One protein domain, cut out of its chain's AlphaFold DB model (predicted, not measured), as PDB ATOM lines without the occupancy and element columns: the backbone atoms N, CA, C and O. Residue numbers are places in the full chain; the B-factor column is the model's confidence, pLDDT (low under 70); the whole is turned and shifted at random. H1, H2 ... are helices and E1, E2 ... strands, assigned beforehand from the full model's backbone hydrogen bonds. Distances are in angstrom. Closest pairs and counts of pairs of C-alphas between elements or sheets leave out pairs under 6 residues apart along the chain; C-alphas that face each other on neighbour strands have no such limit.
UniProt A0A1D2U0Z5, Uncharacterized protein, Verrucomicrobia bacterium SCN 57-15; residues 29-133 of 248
ATOM      1  N   VAL A  29     114.686 118.764 120.230       30.39
ATOM      2  CA  VAL A  29     114.935 117.805 121.293       30.39
ATOM      3  C   VAL A  29     113.584 117.311 121.803       30.39
ATOM      4  O   VAL A  29     112.810 118.084 122.361       30.39
ATOM      5  N   LEU A  30     113.336 116.006 121.680       36.06
ATOM      6  CA  LEU A  30     112.295 115.303 122.425       36.06
ATOM      7  C   LEU A  30     112.657 115.360 123.923       36.06
ATOM      8  O   LEU A  30     113.352 114.485 124.444       36.06
ATOM      9  N   VAL A  31     112.254 116.425 124.624       30.03
ATOM     10  CA  VAL A  31     112.468 116.560 126.074       30.03
ATOM     11  C   VAL A  31     111.468 115.655 126.796       30.03
ATOM     12  O   VAL A  31     110.392 116.072 127.213       30.03
ATOM     13  N   ALA A  32     111.835 114.385 126.958       33.28
ATOM     14  CA  ALA A  32     111.147 113.455 127.844       33.28
ATOM     15  C   ALA A  32     111.514 113.761 129.310       33.28
ATOM     16  O   ALA A  32     112.382 113.120 129.903       33.28
ATOM     17  N   ALA A  33     110.867 114.770 129.904       30.11
ATOM     18  CA  ALA A  33     110.911 115.012 131.345       30.11
ATOM     19  C   ALA A  33     109.821 114.180 132.052       30.11
ATOM     20  O   ALA A  33     108.623 114.339 131.830       30.11
ATOM     21  N   LEU A  34     110.271 113.275 132.916       37.50
ATOM     22  CA  LEU A  34     109.583 112.096 133.461       37.50
ATOM     23  C   LEU A  34     108.332 112.293 134.353       37.50
ATOM     24  O   LEU A  34     107.980 111.354 135.057       37.50
ATOM     25  N   PHE A  35     107.619 113.426 134.358       40.69
ATOM     26  CA  PHE A  35     106.451 113.583 135.258       40.69
ATOM     27  C   PHE A  35     105.169 114.192 134.670       40.69
ATOM     28  O   PHE A  35     104.148 114.197 135.351       40.69
ATOM     29  N   PHE A  36     105.156 114.574 133.395       42.81
ATOM     30  CA  PHE A  36     103.932 114.905 132.656       42.81
ATOM     31  C   PHE A  36     104.105 114.410 131.221       42.81
ATOM     32  O   PHE A  36     104.575 115.147 130.361       42.81
ATOM     33  N   MET A  37     103.810 113.131 130.963       48.91
ATOM     34  CA  MET A  37     103.896 112.563 129.610       48.91
ATOM     35  C   MET A  37     102.701 113.030 128.774       48.91
ATOM     36  O   MET A  37     101.795 112.256 128.472       48.91
ATOM     37  N   ASN A  38     102.689 114.318 128.438       55.56
ATOM     38  CA  ASN A  38     101.857 114.832 127.365       55.56
ATOM     39  C   ASN A  38     102.450 114.335 126.045       55.56
ATOM     40  O   ASN A  38     103.666 114.373 125.846       55.56
ATOM     41  N   VAL A  39     101.594 113.834 125.162       58.16
ATOM     42  CA  VAL A  39     101.989 113.491 123.796       58.16
ATOM     43  C   VAL A  39     101.774 114.740 122.952       58.16
ATOM     44  O   VAL A  39     100.633 115.150 122.740       58.16
ATOM     45  N   SER A  40     102.875 115.352 122.522       56.44
ATOM     46  CA  SER A  40     102.870 116.483 121.595       56.44
ATOM     47  C   SER A  40     103.057 115.964 120.175       56.44
ATOM     48  O   SER A  40     103.958 115.166 119.917       56.44
ATOM     49  N   TYR A  41     102.183 116.396 119.270       55.56
ATOM     50  CA  TYR A  41     102.276 116.086 117.850       55.56
ATOM     51  C   TYR A  41     102.867 117.291 117.122       55.56
ATOM     52  O   TYR A  41     102.302 118.383 117.192       55.56
ATOM     53  N   GLU A  42     104.002 117.100 116.456       60.06
ATOM     54  CA  GLU A  42     104.695 118.166 115.736       60.06
ATOM     55  C   GLU A  42     104.643 117.915 114.226       60.06
ATOM     56  O   GLU A  42     104.832 116.796 113.746       60.06
ATOM     57  N   ILE A  43     104.348 118.971 113.472       57.50
ATOM     58  CA  ILE A  43     104.192 118.926 112.021       57.50
ATOM     59  C   ILE A  43     105.579 118.765 111.371       57.50
ATOM     60  O   ILE A  43     106.470 119.579 111.589       57.50
ATOM     61  N   HIS A  44     105.760 117.735 110.537       58.53
ATOM     62  CA  HIS A  44     107.025 117.466 109.836       58.53
ATOM     63  C   HIS A  44     107.536 118.662 109.002       58.53
ATOM     64  O   HIS A  44     106.758 119.362 108.348       58.53
ATOM     65  N   GLU A  45     108.867 118.809 108.914       54.16
ATOM     66  CA  GLU A  45     109.562 119.911 108.214       54.16
ATOM     67  C   GLU A  45     109.085 120.157 106.772       54.16
ATOM     68  O   GLU A  45     109.025 121.299 106.319       54.16
ATOM     69  N   ASN A  46     108.685 119.107 106.048       60.62
ATOM     70  CA  ASN A  46     108.216 119.230 104.665       60.62
ATOM     71  C   ASN A  46     106.895 120.005 104.551       60.62
ATOM     72  O   ASN A  46     106.672 120.712 103.566       60.62
ATOM     73  N   VAL A  47     106.020 119.885 105.553       66.44
ATOM     74  CA  VAL A  47     104.760 120.633 105.612       66.44
ATOM     75  C   VAL A  47     105.047 122.072 106.022       66.44
ATOM     76  O   VAL A  47     104.532 122.990 105.393       66.44
ATOM     77  N   LEU A  48     105.944 122.285 106.989       65.44
ATOM     78  CA  LEU A  48     106.368 123.623 107.412       65.44
ATOM     79  C   LEU A  48     107.012 124.423 106.271       65.44
ATOM     80  O   LEU A  48     106.723 125.608 106.122       65.44
ATOM     81  N   ALA A  49     107.824 123.786 105.421       70.25
ATOM     82  CA  ALA A  49     108.413 124.437 104.251       70.25
ATOM     83  C   ALA A  49     107.339 124.910 103.255       70.25
ATOM     84  O   ALA A  49     107.362 126.061 102.816       70.25
ATOM     85  N   ARG A  50     106.350 124.054 102.956       70.19
ATOM     86  CA  ARG A  50     105.226 124.398 102.068       70.19
ATOM     87  C   ARG A  50     104.308 125.463 102.668       70.19
ATOM     88  O   ARG A  50     103.898 126.376 101.958       70.19
ATOM     89  N   LEU A  51     104.027 125.390 103.969       68.12
ATOM     90  CA  LEU A  51     103.296 126.432 104.697       68.12
ATOM     91  C   LEU A  51     104.064 127.760 104.689       68.12
ATOM     92  O   LEU A  51     103.466 128.823 104.534       68.12
ATOM     93  N   GLY A  52     105.394 127.705 104.782       69.31
ATOM     94  CA  GLY A  52     106.272 128.859 104.641       69.31
ATOM     95  C   GLY A  52     106.126 129.524 103.274       69.31
ATOM     96  O   GLY A  52     105.983 130.744 103.205       69.31
ATOM     97  N   ASP A  53     106.090 128.749 102.193       75.62
ATOM     98  CA  ASP A  53     105.868 129.286 100.847       75.62
ATOM     99  C   ASP A  53     104.468 129.887 100.673       75.62
ATOM    100  O   ASP A  53     104.333 130.944 100.058       75.62
ATOM    101  N   ILE A  54     103.450 129.288 101.293       70.25
ATOM    102  CA  ILE A  54     102.091 129.841 101.337       70.25
ATOM    103  C   ILE A  54     102.049 131.171 102.106       70.25
ATOM    104  O   ILE A  54     101.437 132.131 101.646       70.25
ATOM    105  N   SER A  55     102.736 131.273 103.247       66.31
ATOM    106  CA  SER A  55     102.760 132.509 104.047       66.31
ATOM    107  C   SER A  55     103.399 133.691 103.301       66.31
ATOM    108  O   SER A  55     102.992 134.839 103.473       66.31
ATOM    109  N   LYS A  56     104.345 133.419 102.388       76.00
ATOM    110  CA  LYS A  56     104.972 134.440 101.529       76.00
ATOM    111  C   LYS A  56     104.000 135.069 100.527       76.00
ATOM    112  O   LYS A  56     104.333 136.100  99.950       76.00
ATOM    113  N   LEU A  57     102.804 134.503 100.346       76.50
ATOM    114  CA  LEU A  57     101.737 135.080  99.522       76.50
ATOM    115  C   LEU A  57     101.038 136.280 100.193       76.50
ATOM    116  O   LEU A  57     100.036 136.766  99.677       76.50
ATOM    117  N   GLY A  58     101.555 136.773 101.327       77.06
ATOM    118  CA  GLY A  58     100.994 137.917 102.052       77.06
ATOM    119  C   GLY A  58      99.786 137.554 102.917       77.06
ATOM    120  O   GLY A  58      99.010 138.432 103.287       77.06
ATOM    121  N   VAL A  59      99.617 136.266 103.219       83.19
ATOM    122  CA  VAL A  59      98.565 135.758 104.104       83.19
ATOM    123  C   VAL A  59      98.972 135.982 105.559       83.19
ATOM    124  O   VAL A  59     100.133 135.784 105.916       83.19
ATOM    125  N   ASP A  60      98.015 136.375 106.402       87.44
ATOM    126  CA  ASP A  60      98.226 136.472 107.846       87.44
ATOM    127  C   ASP A  60      98.595 135.092 108.414       87.44
ATOM    128  O   ASP A  60      97.782 134.163 108.450       87.44
ATOM    129  N   ARG A  61      99.855 134.961 108.841       84.50
ATOM    130  CA  ARG A  61     100.417 133.708 109.347       84.50
ATOM    131  C   ARG A  61      99.690 133.223 110.595       84.50
ATOM    132  O   ARG A  61      99.539 132.014 110.747       84.50
ATOM    133  N   GLN A  62      99.237 134.130 111.459       88.50
ATOM    134  CA  GLN A  62      98.524 133.744 112.668       88.50
ATOM    135  C   GLN A  62      97.178 133.111 112.302       88.50
ATOM    136  O   GLN A  62      96.895 131.994 112.724       88.50
ATOM    137  N   ALA A  63      96.399 133.767 111.437       89.12
ATOM    138  CA  ALA A  63      95.116 133.243 110.970       89.12
ATOM    139  C   ALA A  63      95.261 131.901 110.224       89.12
ATOM    140  O   ALA A  63      94.440 130.997 110.397       89.12
ATOM    141  N   LEU A  64      96.324 131.748 109.423       87.56
ATOM    142  CA  LEU A  64      96.646 130.483 108.761       87.56
ATOM    143  C   LEU A  64      96.939 129.376 109.783       87.56
ATOM    144  O   LEU A  64      96.364 128.291 109.697       87.56
ATOM    145  N   ASN A  65      97.813 129.653 110.751       87.50
ATOM    146  CA  ASN A  65      98.172 128.718 111.813       87.50
ATOM    147  C   ASN A  65      96.944 128.318 112.652       87.50
ATOM    148  O   ASN A  65      96.758 127.138 112.942       87.50
ATOM    149  N   GLU A  66      96.061 129.260 112.987       90.19
ATOM    150  CA  GLU A  66      94.819 128.982 113.722       90.19
ATOM    151  C   GLU A  66      93.909 128.001 112.971       90.19
ATOM    152  O   GLU A  66      93.370 127.061 113.565       90.19
ATOM    153  N   ASP A  67      93.756 128.170 111.657       89.44
ATOM    154  CA  ASP A  67      92.937 127.267 110.848       89.44
ATOM    155  C   ASP A  67      93.587 125.888 110.659       89.44
ATOM    156  O   ASP A  67      92.888 124.871 110.725       89.44
ATOM    157  N   VAL A  68      94.913 125.833 110.493       87.50
ATOM    158  CA  VAL A  68      95.672 124.572 110.442       87.50
ATOM    159  C   VAL A  68      95.559 123.818 111.771       87.50
ATOM    160  O   VAL A  68      95.285 122.618 111.769       87.50
ATOM    161  N   GLY A  69      95.692 124.503 112.908       89.75
ATOM    162  CA  GLY A  69      95.562 123.895 114.234       89.75
ATOM    163  C   GLY A  69      94.177 123.366 114.529       89.75
ATOM    164  O   GLY A  69      94.036 122.230 114.986       89.75
ATOM    165  N   ARG A  70      93.147 124.131 114.165       92.19
ATOM    166  CA  ARG A  70      91.764 123.668 114.270       92.19
ATOM    167  C   ARG A  70      91.526 122.423 113.418       92.19
ATOM    168  O   ARG A  70      90.845 121.502 113.870       92.19
ATOM    169  N   GLN A  71      92.070 122.378 112.200       91.12
ATOM    170  CA  GLN A  71      91.962 121.195 111.346       91.12
ATOM    171  C   GLN A  71      92.666 119.988 111.979       91.12
ATOM    172  O   GLN A  71      92.037 118.939 112.096       91.12
ATOM    173  N   LEU A  72      93.907 120.147 112.447       90.44
ATOM    174  CA  LEU A  72      94.669 119.079 113.104       90.44
ATOM    175  C   LEU A  72      93.930 118.521 114.328       90.44
ATOM    176  O   LEU A  72      93.768 117.311 114.478       90.44
ATOM    177  N   ALA A  73      93.409 119.402 115.186       93.31
ATOM    178  CA  ALA A  73      92.607 119.003 116.336       93.31
ATOM    179  C   ALA A  73      91.358 118.206 115.921       93.31
ATOM    180  O   ALA A  73      91.007 117.212 116.563       93.31
ATOM    181  N   ASN A  74      90.691 118.606 114.836       94.38
ATOM    182  CA  ASN A  74      89.526 117.895 114.311       94.38
ATOM    183  C   ASN A  74      89.888 116.528 113.724       94.38
ATOM    184  O   ASN A  74      89.163 115.565 113.980       94.38
ATOM    185  N   ASP A  75      91.000 116.418 112.999       92.88
ATOM    186  CA  ASP A  75      91.491 115.148 112.459       92.88
ATOM    187  C   ASP A  75      91.847 114.164 113.584       92.88
ATOM    188  O   ASP A  75      91.377 113.024 113.573       92.88
ATOM    189  N   LEU A  76      92.544 114.620 114.631       94.19
ATOM    190  CA  LEU A  76      92.819 113.809 115.824       94.19
ATOM    191  C   LEU A  76      91.529 113.367 116.526       94.19
ATOM    192  O   LEU A  76      91.371 112.200 116.903       94.19
ATOM    193  N   ARG A  77      90.566 114.281 116.692       96.44
ATOM    194  CA  ARG A  77      89.271 113.951 117.304       96.44
ATOM    195  C   ARG A  77      88.504 112.918 116.484       96.44
ATOM    196  O   ARG A  77      87.876 112.019 117.054       96.44
ATOM    197  N   GLU A  78      88.556 113.037 115.167       95.81
ATOM    198  CA  GLU A  78      87.935 112.099 114.246       95.81
ATOM    199  C   GLU A  78      88.623 110.730 114.289       95.81
ATOM    200  O   GLU A  78      87.942 109.711 114.416       95.81
ATOM    201  N   HIS A  79      89.957 110.688 114.306       95.00
ATOM    202  CA  HIS A  79      90.731 109.456 114.482       95.00
ATOM    203  C   HIS A  79      90.320 108.709 115.754       95.00
ATOM    204  O   HIS A  79      89.950 107.531 115.710       95.00
ATOM    205  N   PHE A  80      90.270 109.406 116.892       96.06
ATOM    206  CA  PHE A  80      89.846 108.798 118.153       96.06
ATOM    207  C   PHE A  80      88.366 108.396 118.157       96.06
ATOM    208  O   PHE A  80      88.007 107.370 118.745       96.06
ATOM    209  N   ARG A  81      87.492 109.132 117.458       96.12
ATOM    210  CA  ARG A  81      86.099 108.714 117.241       96.12
ATOM    211  C   ARG A  81      86.046 107.390 116.479       96.12
ATOM    212  O   ARG A  81      85.337 106.477 116.906       96.12
ATOM    213  N   MET A  82      86.813 107.262 115.400       94.69
ATOM    214  CA  MET A  82      86.862 106.054 114.580       94.69
ATOM    215  C   MET A  82      87.458 104.870 115.342       94.69
ATOM    216  O   MET A  82      86.886 103.781 115.308       94.69
ATOM    217  N   ARG A  83      88.516 105.079 116.133       93.19
ATOM    218  CA  ARG A  83      89.070 104.062 117.047       93.19
ATOM    219  C   ARG A  83      88.058 103.621 118.104       93.19
ATOM    220  O   ARG A  83      88.001 102.442 118.439       93.19
ATOM    221  N   ASN A  84      87.217 104.525 118.605       94.00
ATOM    222  CA  ASN A  84      86.159 104.159 119.547       94.00
ATOM    223  C   ASN A  84      85.062 103.286 118.909       94.00
ATOM    224  O   ASN A  84      84.492 102.436 119.590       94.00
ATOM    225  N   LEU A  85      84.753 103.506 117.626       92.19
ATOM    226  CA  LEU A  85      83.709 102.778 116.894       92.19
ATOM    227  C   LEU A  85      84.198 101.437 116.331       92.19
ATOM    228  O   LEU A  85      83.488 100.438 116.429       92.19
ATOM    229  N   ASN A  86      85.407 101.424 115.770       90.31
ATOM    230  CA  ASN A  86      85.955 100.306 114.997       90.31
ATOM    231  C   ASN A  86      87.078  99.555 115.719       90.31
ATOM    232  O   ASN A  86      87.593  98.572 115.191       90.31
ATOM    233  N   GLY A  87      87.492 100.024 116.897       81.06
ATOM    234  CA  GLY A  87      88.583  99.424 117.652       81.06
ATOM    235  C   GLY A  87      88.317  97.965 118.036       81.06
ATOM    236  O   GLY A  87      87.166  97.510 118.057       81.06
ATOM    237  N   PRO A  88      89.381  97.215 118.375       77.31
ATOM    238  CA  PRO A  88      89.255  95.820 118.761       77.31
ATOM    239  C   PRO A  88      88.292  95.681 119.940       77.31
ATOM    240  O   PRO A  88      88.386  96.384 120.952       77.31
ATOM    241  N   ARG A  89      87.346  94.747 119.810       80.00
ATOM    242  CA  ARG A  89      86.462  94.384 120.920       80.00
ATOM    243  C   ARG A  89      87.315  93.802 122.042       80.00
ATOM    244  O   ARG A  89      88.250  93.048 121.786       80.00
ATOM    245  N   ASN A  90      86.992  94.135 123.291       83.38
ATOM    246  CA  ASN A  90      87.693  93.507 124.407       83.38
ATOM    247  C   ASN A  90      87.473  91.984 124.381       83.38
ATOM    248  O   ASN A  90      86.422  91.496 123.961       83.38
ATOM    249  N   GLN A  91      88.458  91.243 124.890       84.69
ATOM    250  CA  GLN A  91      88.431  89.777 124.965       84.69
ATOM    251  C   GLN A  91      87.243  89.210 125.762       84.69
ATOM    252  O   GLN A  91      86.939  88.026 125.671       84.69
ATOM    253  N   PHE A  92      86.571  90.047 126.554       84.06
ATOM    254  CA  PHE A  92      85.451  89.655 127.400       84.06
ATOM    255  C   PHE A  92      84.084  89.835 126.725       84.06
ATOM    256  O   PHE A  92      83.070  89.510 127.338       84.06
ATOM    257  N   GLY A  93      84.022  90.399 125.511       85.38
ATOM    258  CA  GLY A  93      82.759  90.778 124.864       85.38
ATOM    259  C   GLY A  93      81.964  91.852 125.623       85.38
ATOM    260  O   GLY A  93      80.792  92.080 125.330       85.38
ATOM    261  N   ALA A  94      82.577  92.505 126.610       82.94
ATOM    262  CA  ALA A  94      81.953  93.543 127.416       82.94
ATOM    263  C   ALA A  94      81.791  94.842 126.612       82.94
ATOM    264  O   ALA A  94      82.440  95.058 125.584       82.94
ATOM    265  N   ARG A  95      80.964  95.763 127.109       84.50
ATOM    266  CA  ARG A  95      80.858  97.108 126.529       84.50
ATOM    267  C   ARG A  95      82.211  97.832 126.621       84.50
ATOM    268  O   ARG A  95      82.911  97.706 127.626       84.50
ATOM    269  N   SER A  96      82.560  98.599 125.585       86.31
ATOM    270  CA  SER A  96      83.716  99.508 125.620       86.31
ATOM    271  C   SER A  96      83.637 100.433 126.841       86.31
ATOM    272  O   SER A  96      82.548 100.876 127.208       86.31
ATOM    273  N   SER A  97      84.786 100.738 127.453       87.88
ATOM    274  CA  SER A  97      84.887 101.767 128.499       87.88
ATOM    275  C   SER A  97      84.606 103.172 127.972       87.88
ATOM    276  O   SER A  97      84.383 104.071 128.769       87.88
ATOM    277  N   GLY A  98      84.634 103.371 126.651       92.94
ATOM    278  CA  GLY A  98      84.645 104.704 126.058       92.94
ATOM    279  C   GLY A  98      86.022 105.370 126.110       92.94
ATOM    280  O   GLY A  98      86.103 106.559 125.833       92.94
ATOM    281  N   PHE A  99      87.091 104.617 126.408       94.12
ATOM    282  CA  PHE A  99      88.470 105.113 126.507       94.12
ATOM    283  C   PHE A  99      88.836 106.094 125.384       94.12
ATOM    284  O   PHE A  99      89.192 107.231 125.655       94.12
ATOM    285  N   TRP A 100      88.670 105.697 124.120       95.69
ATOM    286  CA  TRP A 100      89.012 106.554 122.982       95.69
ATOM    287  C   TRP A 100      88.129 107.802 122.877       95.69
ATOM    288  O   TRP A 100      88.587 108.841 122.416       95.69
ATOM    289  N   SER A 101      86.883 107.742 123.351       96.62
ATOM    290  CA  SER A 101      86.031 108.928 123.442       96.62
ATOM    291  C   SER A 101      86.491 109.895 124.534       96.62
ATOM    292  O   SER A 101      86.305 111.097 124.369       96.62
ATOM    293  N   GLU A 102      87.062 109.400 125.633       96.75
ATOM    294  CA  GLU A 102      87.675 110.244 126.668       96.75
ATOM    295  C   GLU A 102      88.936 110.921 126.119       96.75
ATOM    296  O   GLU A 102      89.050 112.140 126.215       96.75
ATOM    297  N   ILE A 103      89.809 110.166 125.433       97.25
ATOM    298  CA  ILE A 103      90.998 110.723 124.765       97.25
ATOM    299  C   ILE A 103      90.603 111.794 123.746       97.25
ATOM    300  O   ILE A 103      91.157 112.889 123.769       97.25
ATOM    301  N   ARG A 104      89.590 111.537 122.908       97.38
ATOM    302  CA  ARG A 104      89.048 112.524 121.959       97.38
ATOM    303  C   ARG A 104      88.694 113.848 122.636       97.38
ATOM    304  O   ARG A 104      88.997 114.913 122.111       97.38
ATOM    305  N   ASN A 105      88.027 113.777 123.783       97.75
ATOM    306  CA  ASN A 105      87.591 114.963 124.512       97.75
ATOM    307  C   ASN A 105      88.756 115.679 125.229       97.75
ATOM    308  O   ASN A 105      88.566 116.792 125.702       97.75
ATOM    309  N   SER A 106      89.938 115.056 125.307       97.31
ATOM    310  CA  SER A 106      91.158 115.622 125.906       97.31
ATOM    311  C   SER A 106      92.057 116.376 124.912       97.31
ATOM    312  O   SER A 106      93.081 116.929 125.324       97.31
ATOM    313  N   VAL A 107      91.693 116.382 123.622       96.75
ATOM    314  CA  VAL A 107      92.409 117.076 122.536       96.75
ATOM    315  C   VAL A 107      92.103 118.577 122.582       96.75
ATOM    316  O   VAL A 107      90.929 118.957 122.500       96.75
ATOM    317  N   SER A 108      93.133 119.423 122.677       95.25
ATOM    318  CA  SER A 108      92.995 120.889 122.637       95.25
ATOM    319  C   SER A 108      92.616 121.407 121.242       95.25
ATOM    320  O   SER A 108      92.762 120.701 120.251       95.25
ATOM    321  N   ASP A 109      92.117 122.643 121.149       90.19
ATOM    322  CA  ASP A 109      91.746 123.275 119.866       90.19
ATOM    323  C   ASP A 109      92.946 123.763 119.028       90.19
ATOM    324  O   ASP A 109      92.753 124.253 117.917       90.19
ATOM    325  N   GLY A 110      94.172 123.580 119.528       87.69
ATOM    326  CA  GLY A 110      95.404 124.104 118.941       87.69
ATOM    327  C   GLY A 110      95.798 125.448 119.550       87.69
ATOM    328  O   GLY A 110      95.010 126.389 119.577       87.69
ATOM    329  N   GLU A 111      97.024 125.529 120.055       90.31
ATOM    330  CA  GLU A 111      97.646 126.766 120.522       90.31
ATOM    331  C   GLU A 111      98.587 127.274 119.431       90.31
ATOM    332  O   GLU A 111      99.400 126.511 118.903       90.31
ATOM    333  N   VAL A 112      98.438 128.545 119.063       88.94
ATOM    334  CA  VAL A 112      99.211 129.185 117.994       88.94
ATOM    335  C   VAL A 112     100.253 130.108 118.599       88.94
ATOM    336  O   VAL A 112      99.934 130.915 119.471       88.94
ATOM    337  N   ASP A 113     101.478 130.013 118.095       86.94
ATOM    338  CA  ASP A 113     102.559 130.947 118.381       86.94
ATOM    339  C   ASP A 113     103.226 131.435 117.080       86.94
ATOM    340  O   ASP A 113     102.833 131.071 115.964       86.94
ATOM    341  N   ASP A 114     104.242 132.290 117.218       76.88
ATOM    342  CA  ASP A 114     104.998 132.833 116.081       76.88
ATOM    343  C   ASP A 114     105.728 131.735 115.276       76.88
ATOM    344  O   ASP A 114     106.039 131.909 114.090       76.88
ATOM    345  N   GLY A 115     106.025 130.601 115.918       78.44
ATOM    346  CA  GLY A 115     106.744 129.468 115.348       78.44
ATOM    347  C   GLY A 115     105.835 128.508 114.585       78.44
ATOM    348  O   GLY A 115     106.231 128.012 113.527       78.44
ATOM    349  N   GLY A 116     104.605 128.300 115.051       82.56
ATOM    350  CA  GLY A 116     103.691 127.314 114.501       82.56
ATOM    351  C   GLY A 116     102.450 127.076 115.356       82.56
ATOM    352  O   GLY A 116     101.798 127.997 115.844       82.56
ATOM    353  N   VAL A 117     102.075 125.804 115.433       86.44
ATOM    354  CA  VAL A 117     100.819 125.338 116.013       86.44
ATOM    355  C   VAL A 117     101.099 124.094 116.835       86.44
ATOM    356  O   VAL A 117     101.681 123.140 116.321       86.44
ATOM    357  N   THR A 118     100.616 124.073 118.073       88.31
ATOM    358  CA  THR A 118     100.709 122.912 118.959       88.31
ATOM    359  C   THR A 118      99.318 122.406 119.316       88.31
ATOM    360  O   THR A 118      98.514 123.130 119.901       88.31
ATOM    361  N   VAL A 119      99.027 121.139 119.016       91.12
ATOM    362  CA  VAL A 119      97.822 120.452 119.505       91.12
ATOM    363  C   VAL A 119      98.226 119.465 120.595       91.12
ATOM    364  O   VAL A 119      99.097 118.620 120.394       91.12
ATOM    365  N   THR A 120      97.589 119.576 121.760       92.94
ATOM    366  CA  THR A 120      97.931 118.791 122.951       92.94
ATOM    367  C   THR A 120      96.850 117.762 123.242       92.94
ATOM    368  O   THR A 120      95.660 118.083 123.268       92.94
ATOM    369  N   ILE A 121      97.268 116.529 123.533       95.50
ATOM    370  CA  ILE A 121      96.408 115.493 124.109       95.50
ATOM    371  C   ILE A 121      96.713 115.422 125.604       95.50
ATOM    372  O   ILE A 121      97.758 114.916 126.011       95.50
ATOM    373  N   SER A 122      95.810 115.965 126.420       95.44
ATOM    374  CA  SER A 122      96.042 116.147 127.863       95.44
ATOM    375  C   SER A 122      95.887 114.869 128.697       95.44
ATOM    376  O   SER A 122      96.259 114.850 129.870       95.44
ATOM    377  N   ASP A 123      95.345 113.790 128.125       95.62
ATOM    378  CA  ASP A 123      95.159 112.530 128.840       95.62
ATOM    379  C   ASP A 123      96.419 111.641 128.790       95.62
ATOM    380  O   ASP A 123      96.729 111.067 127.741       95.62
ATOM    381  N   PRO A 124      97.119 111.419 129.919       94.19
ATOM    382  CA  PRO A 124      98.393 110.695 129.931       94.19
ATOM    383  C   PRO A 124      98.251 109.207 129.580       94.19
ATOM    384  O   PRO A 124      99.233 108.544 129.240       94.19
ATOM    385  N   ARG A 125      97.036 108.643 129.636       94.62
ATOM    386  CA  ARG A 125      96.805 107.227 129.315       94.62
ATOM    387  C   ARG A 125      97.048 106.938 127.833       94.62
ATOM    388  O   ARG A 125      97.309 105.786 127.487       94.62
ATOM    389  N   VAL A 126      96.984 107.955 126.966       95.44
ATOM    390  CA  VAL A 126      97.332 107.812 125.545       95.44
ATOM    391  C   VAL A 126      98.817 107.495 125.362       95.44
ATOM    392  O   VAL A 126      99.158 106.651 124.538       95.44
ATOM    393  N   ALA A 127      99.696 108.085 126.181       93.25
ATOM    394  CA  ALA A 127     101.137 107.862 126.095       93.25
ATOM    395  C   ALA A 127     101.473 106.405 126.436       93.25
ATOM    396  O   ALA A 127     102.208 105.740 125.712       93.25
ATOM    397  N   GLN A 128     100.840 105.876 127.487       95.06
ATOM    398  CA  GLN A 128     100.963 104.471 127.875       95.06
ATOM    399  C   GLN A 128     100.493 103.509 126.770       95.06
ATOM    400  O   GLN A 128     101.018 102.405 126.659       95.06
ATOM    401  N   LYS A 129      99.515 103.906 125.943       94.56
ATOM    402  CA  LYS A 129      99.080 103.122 124.777       94.56
ATOM    403  C   LYS A 129     100.074 103.189 123.631       94.56
ATOM    404  O   LYS A 129     100.414 102.154 123.076       94.56
ATOM    405  N   TYR A 130     100.542 104.387 123.307       95.12
ATOM    406  CA  TYR A 130     101.457 104.599 122.196       95.12
ATOM    407  C   TYR A 130     102.825 103.952 122.446       95.12
ATOM    408  O   TYR A 130     103.303 103.180 121.622       95.12
ATOM    409  N   TYR A 131     103.424 104.203 123.611       95.06
ATOM    410  CA  TYR A 131     104.752 103.685 123.955       95.06
ATOM    411  C   TYR A 131     104.726 102.283 124.577       95.06
ATOM    412  O   TYR A 131     105.754 101.607 124.601       95.06
ATOM    413  N   GLY A 132     103.577 101.834 125.088       95.81
ATOM    414  CA  GLY A 132     103.492 100.599 125.860       95.81
ATOM    415  C   GLY A 132     104.282 100.689 127.170       95.81
ATOM    416  O   GLY A 132     104.363 101.736 127.814       95.81
ATOM    417  N   GLY A 133     104.855  99.564 127.582       96.00
ATOM    418  CA  GLY A 133     105.739  99.456 128.735       96.00
ATOM    419  C   GLY A 133     105.076  98.897 129.989       96.00
ATOM    420  O   GLY A 133     103.938  98.413 129.990       96.00
TER     421      GLY A 133
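AT A GLANCE: This is residues 29 to 133 of the 248 residues of an uncharacterized protein of Verrucomicrobia bacterium SCN 57-15 (UniProt A0A1D2U0Z5). One long helix, H2, makes the length of an elongated shape; E2 of a small antiparallel sheet, E1 and E2, packs over it, H3 folds back on it, and residues 89 to 95 stick out. The 105 printed residues hold, in order, E1 H1 H2 H3 E2 H4, mostly helix. The whole is loose, radius of gyration of the C-alphas 16.5 A, spans 56 by 30 by 20 A.

HOW THE PARTS SIT: Start at E1, residues 39 to 41, antiparallel to E2, residues 117 to 121; no backbone N and O across them are within hydrogen-bond range. H1, residues 45 to 55, is close but not clearly touching H2, residues 61 to 86: closest C-alphas Ser 55 and Arg 61, 5.9 A. H2, with residues 76 to 84 alone, touches H3, residues 99 to 105, as a hairpin: closest C-alphas Arg 77 and Arg 104, 4.9 A. H4, residues 125 to 131, is close but not clearly touching H3: closest C-alphas Ile 103 and Val 126, 7.0 A. Every O i to N i+4 pair in these helices is within hydrogen-bond range.

IN THESE COORDINATES: Find C-alpha 61 at (100.417, 133.708, 109.347); H2 runs 36.8 A to C-alpha 86 at (85.955, 100.306, 114.997).

THE WHOLE: The printed part has no cut; links H2 to H3 and H3 to E2 are long. Look for pLDDT under 70 at residues 29 to 48, 51 to 52 and 55.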